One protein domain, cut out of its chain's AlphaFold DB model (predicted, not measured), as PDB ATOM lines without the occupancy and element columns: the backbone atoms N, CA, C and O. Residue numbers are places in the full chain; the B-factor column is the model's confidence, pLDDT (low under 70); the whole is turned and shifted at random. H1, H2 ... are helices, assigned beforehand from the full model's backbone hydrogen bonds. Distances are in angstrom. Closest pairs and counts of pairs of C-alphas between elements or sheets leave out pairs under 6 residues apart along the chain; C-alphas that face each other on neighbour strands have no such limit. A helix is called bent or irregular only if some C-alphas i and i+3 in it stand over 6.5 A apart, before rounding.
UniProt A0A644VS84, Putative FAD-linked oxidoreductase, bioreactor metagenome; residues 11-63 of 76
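AT A GLANCE: This is residues 11 to 63 of the 76 residues of the protein "Putative FAD-linked oxidoreductase" of bioreactor metagenome (UniProt A0A644VS84). A helix at each end and a looping middle make this domain: H1 stands across one end of the long axis, and H3 sticks out as an arm at the other end with residues 53 to 62. Between them the chain loops through residues 25 to 48, with the short helix H2 in that stretch. The printed part has 53 residues, with three named helices in the order H1, H2, H3 and no named strand, and its class is all helix. The whole is only just loose, close to compact, with a radius of gyration of the C-alphas of 12.4 A. Its outline is elongated, spanning 35 by 20 by 20 A.

IN THESE COORDINATES: Find C-alpha 11 at (49.064, 98.288, -53.900); from there H1 runs through residues 11 to 24 and ends at C-alpha 24, at (53.102, 85.147, -39.193), 20.1 A from its first C-alpha. Read on to Gly 36, where H2 begins; it holds residues 36 to 40, and its first and last C-alphas are 6.1 A apart. H2 is neither bent nor irregular, but only just: C-alphas 36 and 39 are 6.0 A apart. At Pro 49 look for the start of H3, residues 49 to 62, which measures 20.4 A from first to last C-alpha and ends at C-alpha 62, at (72.773, 110.565, -30.159).

HOW THE PARTS SIT: Begin at H1, which touches no helix. H1 and H2 are apart, with no C-alpha of the one within 8 A of the other. By the same test H2 and H3 are apart, and H1 and H3 are apart too. Look at residues 53 to 63, of which 53 to 62 belong to H3: this stretch stands free, with no C-alpha 8 or more residues away along the chain within 10 A. In the backbones of H1, H2 and H3, every O i to N i+4 pair is within hydrogen-bond range.

THE WHOLE: Go to the two C-alphas farthest apart, those of Ala 11 and Ala 61, and you find 36.3 A between them; from the first to the last printed C-alpha, Ala 11 to Asp 63, it is 34.3 A. Without the stretch that stands free, the body has 42 residues, spans 27 by 23 by 20 A and has a radius of gyration of 10.0 A. The link from H1 to H2 is long, with 11 residues, and the link from H2 to H3 is short, with 8 residues. The printed part has no cut. In the B-factor column the mean pLDDT of the printed part of this model is 95.2, and no printed residue is under 70.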
ATOM      1  N   ALA A  11      47.662  98.690 -54.007       94.81
ATOM      2  CA  ALA A  11      49.064  98.288 -53.900       94.81
ATOM      3  C   ALA A  11      49.586  98.340 -52.462       94.81
ATOM      4  O   ALA A  11      50.522  97.618 -52.110       94.81
ATOM      5  N   ASP A  12      49.019  99.216 -51.634       94.25
ATOM      6  CA  ASP A  12      49.437  99.318 -50.250       94.25
ATOM      7  C   ASP A  12      48.862  98.247 -49.337       94.25
ATOM      8  O   ASP A  12      49.607  97.686 -48.535       94.25
ATOM      9  N   ASP A  13      47.583  97.931 -49.511       95.88
ATOM     10  CA  ASP A  13      46.927  96.852 -48.780       95.88
ATOM     11  C   ASP A  13      47.595  95.517 -49.115       95.88
ATOM     12  O   ASP A  13      47.989  94.783 -48.212       95.88
ATOM     13  N   MET A  14      47.894  95.274 -50.398       95.94
ATOM     14  CA  MET A  14      48.652  94.090 -50.809       95.94
ATOM     15  C   MET A  14      50.034  94.024 -50.137       95.94
ATOM     16  O   MET A  14      50.449  92.961 -49.676       95.94
ATOM     17  N   ARG A  15      50.768  95.147 -50.050       95.19
ATOM     18  CA  ARG A  15      52.051  95.179 -49.320       95.19
ATOM     19  C   ARG A  15      51.866  94.828 -47.849       95.19
ATOM     20  O   ARG A  15      52.649  94.045 -47.318       95.19
ATOM     21  N   LYS A  16      50.847  95.401 -47.204       96.06
ATOM     22  CA  LYS A  16      50.536  95.148 -45.796       96.06
ATOM     23  C   LYS A  16      50.233  93.673 -45.547       96.06
ATOM     24  O   LYS A  16      50.737  93.108 -44.578       96.06
ATOM     25  N   ASP A  17      49.472  93.043 -46.435       97.31
ATOM     26  CA  ASP A  17      49.124  91.626 -46.332       97.31
ATOM     27  C   ASP A  17      50.349  90.725 -46.508       97.31
ATOM     28  O   ASP A  17      50.561  89.824 -45.698       97.31
ATOM     29  N   ILE A  18      51.229  91.028 -47.469       96.19
ATOM     30  CA  ILE A  18      52.503  90.308 -47.637       96.19
ATOM     31  C   ILE A  18      53.371  90.418 -46.376       96.19
ATOM     32  O   ILE A  18      53.929  89.418 -45.920       96.19
ATOM     33  N   TYR A  19      53.478  91.612 -45.784       96.50
ATOM     34  CA  TYR A  19      54.239  91.814 -44.547       96.50
ATOM     35  C   TYR A  19      53.658  91.026 -43.376       96.50
ATOM     36  O   TYR A  19      54.404  90.357 -42.662       96.50
ATOM     37  N   ARG A  20      52.331  91.039 -43.212       96.56
ATOM     38  CA  ARG A  20      51.644  90.228 -42.199       96.56
ATOM     39  C   ARG A  20      51.910  88.741 -42.388       96.56
ATOM     40  O   ARG A  20      52.230  88.065 -41.417       96.56
ATOM     41  N   SER A  21      51.823  88.237 -43.619       97.56
ATOM     42  CA  SER A  21      52.148  86.841 -43.914       97.56
ATOM     43  C   SER A  21      53.585  86.514 -43.518       97.56
ATOM     44  O   SER A  21      53.797  85.540 -42.805       97.56
ATOM     45  N   ALA A  22      54.561  87.339 -43.908       96.31
ATOM     46  CA  ALA A  22      55.961  87.118 -43.549       96.31
ATOM     47  C   ALA A  22      56.156  87.021 -42.027       96.31
ATOM     48  O   ALA A  22      56.770  86.066 -41.558       96.31
ATOM     49  N   ILE A  23      55.582  87.953 -41.258       95.44
ATOM     50  CA  ILE A  23      55.666  87.964 -39.788       95.44
ATOM     51  C   ILE A  23      54.989  86.733 -39.176       95.44
ATOM     52  O   ILE A  23      55.555  86.106 -38.283       95.44
ATOM     53  N   ASN A  24      53.819  86.330 -39.681       96.50
ATOM     54  CA  ASN A  24      53.102  85.147 -39.193       96.50
ATOM     55  C   ASN A  24      53.905  83.849 -39.365       96.50
ATOM     56  O   ASN A  24      53.746  82.922 -38.574       96.50
ATOM     57  N   TYR A  25      54.779  83.785 -40.371       97.00
ATOM     58  CA  TYR A  25      55.701  82.666 -40.584       97.00
ATOM     59  C   TYR A  25      57.070  82.857 -39.901       97.00
ATOM     60  O   TYR A  25      58.003  82.110 -40.186       97.00
ATOM     61  N   GLY A  26      57.210  83.836 -38.999       94.94
ATOM     62  CA  GLY A  26      58.449  84.108 -38.259       94.94
ATOM     63  C   GLY A  26      59.509  84.894 -39.040       94.94
ATOM     64  O   GLY A  26      60.661  84.958 -38.619       94.94
ATOM     65  N   GLY A  27      59.141  85.472 -40.185       95.69
ATOM     66  CA  GLY A  27      59.991  86.352 -40.984       95.69
ATOM     67  C   GLY A  27      59.967  87.815 -40.524       95.69
ATOM     68  O   GLY A  27      59.434  88.161 -39.472       95.69
ATOM     69  N   ALA A  28      60.536  88.693 -41.352       93.75
ATOM     70  CA  ALA A  28      60.621  90.136 -41.111       93.75
ATOM     71  C   ALA A  28      60.154  90.941 -42.334       93.75
ATOM     72  O   ALA A  28      60.155  90.445 -43.462       93.75
ATOM     73  N   ILE A  29      59.797  92.211 -42.124       93.56
ATOM     74  CA  ILE A  29      59.337  93.132 -43.182       93.56
ATOM     75  C   ILE A  29      60.462  93.475 -44.179       93.56
ATOM     76  O   ILE A  29      60.212  93.791 -45.347       93.56
ATOM     77  N   ALA A  30      61.713  93.430 -43.723       91.31
ATOM     78  CA  ALA A  30      62.909  93.590 -44.539       91.31
ATOM     79  C   ALA A  30      64.046  92.738 -43.959       91.31
ATOM     80  O   ALA A  30      64.140  92.604 -42.740       91.31
ATOM     81  N   ALA A  31      64.913  92.203 -44.824       87.44
ATOM     82  CA  ALA A  31      66.127  91.502 -44.412       87.44
ATOM     83  C   ALA A  31      67.343  92.445 -44.453       87.44
ATOM     84  O   ALA A  31      67.852  92.849 -43.413       87.44
ATOM     85  N   GLU A  32      67.762  92.865 -45.648       93.06
ATOM     86  CA  GLU A  32      68.981  93.646 -45.900       93.06
ATOM     87  C   GLU A  32      68.706  95.093 -46.336       93.06
ATOM     88  O   GLU A  32      69.468  96.005 -46.027       93.06
ATOM     89  N   HIS A  33      67.591  95.335 -47.029       89.81
ATOM     90  CA  HIS A  33      67.290  96.648 -47.617       89.81
ATOM     91  C   HIS A  33      66.745  97.689 -46.621       89.81
ATOM     92  O   HIS A  33      66.525  98.843 -46.996       89.81
ATOM     93  N   GLY A  34      66.497  97.287 -45.371       89.69
ATOM     94  CA  GLY A  34      66.018  98.153 -44.294       89.69
ATOM     95  C   GLY A  34      64.604  98.720 -44.487       89.69
ATOM     96  O   GLY A  34      63.890  98.420 -45.447       89.69
ATOM     97  N   THR A  35      64.175  99.557 -43.542       92.88
ATOM     98  CA  THR A  35      62.810 100.105 -43.508       92.88
ATOM     99  C   THR A  35      62.645 101.317 -44.428       92.88
ATOM    100  O   THR A  35      61.822 101.302 -45.348       92.88
ATOM    101  N   GLY A  36      63.439 102.369 -44.193       92.25
ATOM    102  CA  GLY A  36      63.312 103.659 -44.874       92.25
ATOM    103  C   GLY A  36      61.892 104.246 -44.827       92.25
ATOM    104  O   GLY A  36      61.013 103.772 -44.110       92.25
ATOM    105  N   LYS A  37      61.627 105.259 -45.661       92.50
ATOM    106  CA  LYS A  37      60.291 105.879 -45.758       92.50
ATOM    107  C   LYS A  37      59.228 104.910 -46.288       92.50
ATOM    108  O   LYS A  37      58.065 105.001 -45.910       92.50
ATOM    109  N   THR A  38      59.630 103.980 -47.153       90.88
ATOM    110  CA  THR A  38      58.726 103.058 -47.854       90.88
ATOM    111  C   THR A  38      57.994 102.117 -46.903       90.88
ATOM    112  O   THR A  38      56.811 101.849 -47.105       90.88
ATOM    113  N   ARG A  39      58.686 101.615 -45.873       93.00
ATOM    114  CA  ARG A  39      58.147 100.601 -44.954       93.00
ATOM    115  C   ARG A  39      57.807 101.160 -43.571       93.00
ATOM    116  O   ARG A  39      57.178 100.452 -42.796       93.00
ATOM    117  N   LYS A  40      58.154 102.425 -43.278       94.12
ATOM    118  CA  LYS A  40      57.932 103.077 -41.970       94.12
ATOM    119  C   LYS A  40      56.505 102.892 -41.447       94.12
ATOM    120  O   LYS A  40      56.307 102.506 -40.306       94.12
ATOM    121  N   LYS A  41      55.512 103.109 -42.310       93.62
ATOM    122  CA  LYS A  41      54.086 103.032 -41.951       93.62
ATOM    123  C   LYS A  41      53.579 101.642 -41.548       93.62
ATOM    124  O   LYS A  41      52.442 101.542 -41.116       93.62
ATOM    125  N   HIS A  42      54.389 100.605 -41.753       95.19
ATOM    126  CA  HIS A  42      54.063  99.214 -41.431       95.19
ATOM    127  C   HIS A  42      54.955  98.661 -40.311       95.19
ATOM    128  O   HIS A  42      54.939  97.462 -40.047       95.19
ATOM    129  N   MET A  43      55.779  99.504 -39.672       93.88
ATOM    130  CA  MET A  43      56.668  99.078 -38.582       93.88
ATOM    131  C   MET A  43      55.906  98.545 -37.364       93.88
ATOM    132  O   MET A  43      56.448  97.714 -36.642       93.88
ATOM    133  N   ASP A  44      54.662  98.982 -37.172       94.06
ATOM    134  CA  ASP A  44      53.735  98.513 -36.137       94.06
ATOM    135  C   ASP A  44      53.396  97.021 -36.258       94.06
ATOM    136  O   ASP A  44      53.025  96.388 -35.275       94.06
ATOM    137  N   LEU A  45      53.551  96.435 -37.450       94.94
ATOM    138  CA  LEU A  45      53.361  95.000 -37.640       94.94
ATOM    139  C   LEU A  45      54.492  94.175 -37.004       94.94
ATOM    140  O   LEU A  45      54.264  93.029 -36.631       94.94
ATOM    141  N   GLN A  46      55.705  94.730 -36.914       93.44
ATOM    142  CA  GLN A  46      56.900  94.011 -36.454       93.44
ATOM    143  C   GLN A  46      57.369  94.452 -35.062       93.44
ATOM    144  O   GLN A  46      57.946  93.649 -34.331       93.44
ATOM    145  N   TYR A  47      57.152  95.714 -34.697       94.00
ATOM    146  CA  TYR A  47      57.653  96.296 -33.458       94.00
ATOM    147  C   TYR A  47      56.510  96.769 -32.573       94.00
ATOM    148  O   TYR A  47      55.562  97.402 -33.038       94.00
ATOM    149  N   SER A  48      56.638  96.509 -31.274       96.25
ATOM    150  CA  SER A  48      55.699  97.033 -30.291       96.25
ATOM    151  C   SER A  48      55.838  98.559 -30.159       96.25
ATOM    152  O   SER A  48      56.914  99.104 -30.445       96.25
ATOM    153  N   PRO A  49      54.800  99.266 -29.681       96.69
ATOM    154  CA  PRO A  49      54.891 100.696 -29.393       96.69
ATOM    155  C   PRO A  49      56.079 101.050 -28.485       96.69
ATOM    156  O   PRO A  49      56.799 102.005 -28.757       96.69
ATOM    157  N   GLU A  50      56.355 100.235 -27.465       98.12
ATOM    158  CA  GLU A  50      57.483 100.425 -26.544       98.12
ATOM    159  C   GLU A  50      58.826 100.328 -27.271       98.12
ATOM    160  O   GLU A  50      59.739 101.111 -27.017       98.12
ATOM    161  N   THR A  51      58.942  99.397 -28.222       97.31
ATOM    162  CA  THR A  51      60.146  99.252 -29.048       97.31
ATOM    163  C   THR A  51      60.377 100.500 -29.906       97.31
ATOM    164  O   THR A  51      61.509 100.972 -30.020       97.31
ATOM    165  N   ILE A  52      59.311 101.073 -30.473       96.56
ATOM    166  CA  ILE A  52      59.390 102.320 -31.246       96.56
ATOM    167  C   ILE A  52      59.798 103.504 -30.357       96.56
ATOM    168  O   ILE A  52      60.629 104.317 -30.767       96.56
ATOM    169  N   GLU A  53      59.281 103.590 -29.131       97.62
ATOM    170  CA  GLU A  53      59.689 104.632 -28.179       97.62
ATOM    171  C   GLU A  53      61.160 104.499 -27.765       97.62
ATOM    172  O   GLU A  53      61.874 105.499 -27.692       97.62
ATOM    173  N   ILE A  54      61.666 103.274 -27.599       98.12
ATOM    174  CA  ILE A  54      63.100 103.043 -27.372       98.12
ATOM    175  C   ILE A  54      63.926 103.543 -28.566       98.12
ATOM    176  O   ILE A  54      64.935 104.224 -28.370       98.12
ATOM    177  N   MET A  55      63.501 103.274 -29.809       97.12
ATOM    178  CA  MET A  55      64.188 103.788 -31.004       97.12
ATOM    179  C   MET A  55      64.230 105.325 -31.027       97.12
ATOM    180  O   MET A  55      65.274 105.900 -31.348       97.12
ATOM    181  N   LYS A  56      63.131 105.995 -30.650       97.19
ATOM    182  CA  LYS A  56      63.078 107.461 -30.507       97.19
ATOM    183  C   LYS A  56      64.032 107.962 -29.426       97.19
ATOM    184  O   LYS A  56      64.786 108.899 -29.671       97.19
ATOM    185  N   ALA A  57      64.048 107.322 -28.259       98.00
ATOM    186  CA  ALA A  57      64.933 107.699 -27.160       98.00
ATOM    187  C   ALA A  57      66.413 107.588 -27.558       98.00
ATOM    188  O   ALA A  57      67.188 108.511 -27.316       98.00
ATOM    189  N   ILE A  58      66.792 106.501 -28.240       98.00
ATOM    190  CA  ILE A  58      68.147 106.323 -28.783       98.00
ATOM    191  C   ILE A  58      68.467 107.442 -29.780       98.00
ATOM    192  O   ILE A  58      69.514 108.077 -29.682       98.00
ATOM    193  N   LYS A  59      67.558 107.729 -30.716       97.56
ATOM    194  CA  LYS A  59      67.730 108.801 -31.701       97.56
ATOM    195  C   LYS A  59      67.983 110.158 -31.031       97.56
ATOM    196  O   LYS A  59      68.951 110.818 -31.393       97.56
ATOM    197  N   CYS A  60      67.191 110.532 -30.030       97.31
ATOM    198  CA  CYS A  60      67.375 111.785 -29.292       97.31
ATOM    199  C   CYS A  60      68.671 111.817 -28.468       97.31
ATOM    200  O   CYS A  60      69.271 112.879 -28.324       97.31
ATOM    201  N   ALA A  61      69.120 110.676 -27.937       98.25
ATOM    202  CA  ALA A  61      70.354 110.606 -27.155       98.25
ATOM    203  C   ALA A  61      71.607 110.880 -28.004       98.25
ATOM    204  O   ALA A  61      72.550 111.505 -27.522       98.25
ATOM    205  N   PHE A  62      71.618 110.428 -29.262       98.00
ATOM    206  CA  PHE A  62      72.773 110.565 -30.159       98.00
ATOM    207  C   PHE A  62      72.649 111.707 -31.178       98.00
ATOM    208  O   PHE A  62      73.660 112.151 -31.717       98.00
ATOM    209  N   ASP A  63      71.440 112.193 -31.450       98.12
ATOM    210  CA  ASP A  63      71.168 113.300 -32.367       98.12
ATOM    211  C   ASP A  63      70.125 114.258 -31.763       98.12
ATOM    212  O   ASP A  63      68.999 114.350 -32.255       98.12
TER     213      ASP A  63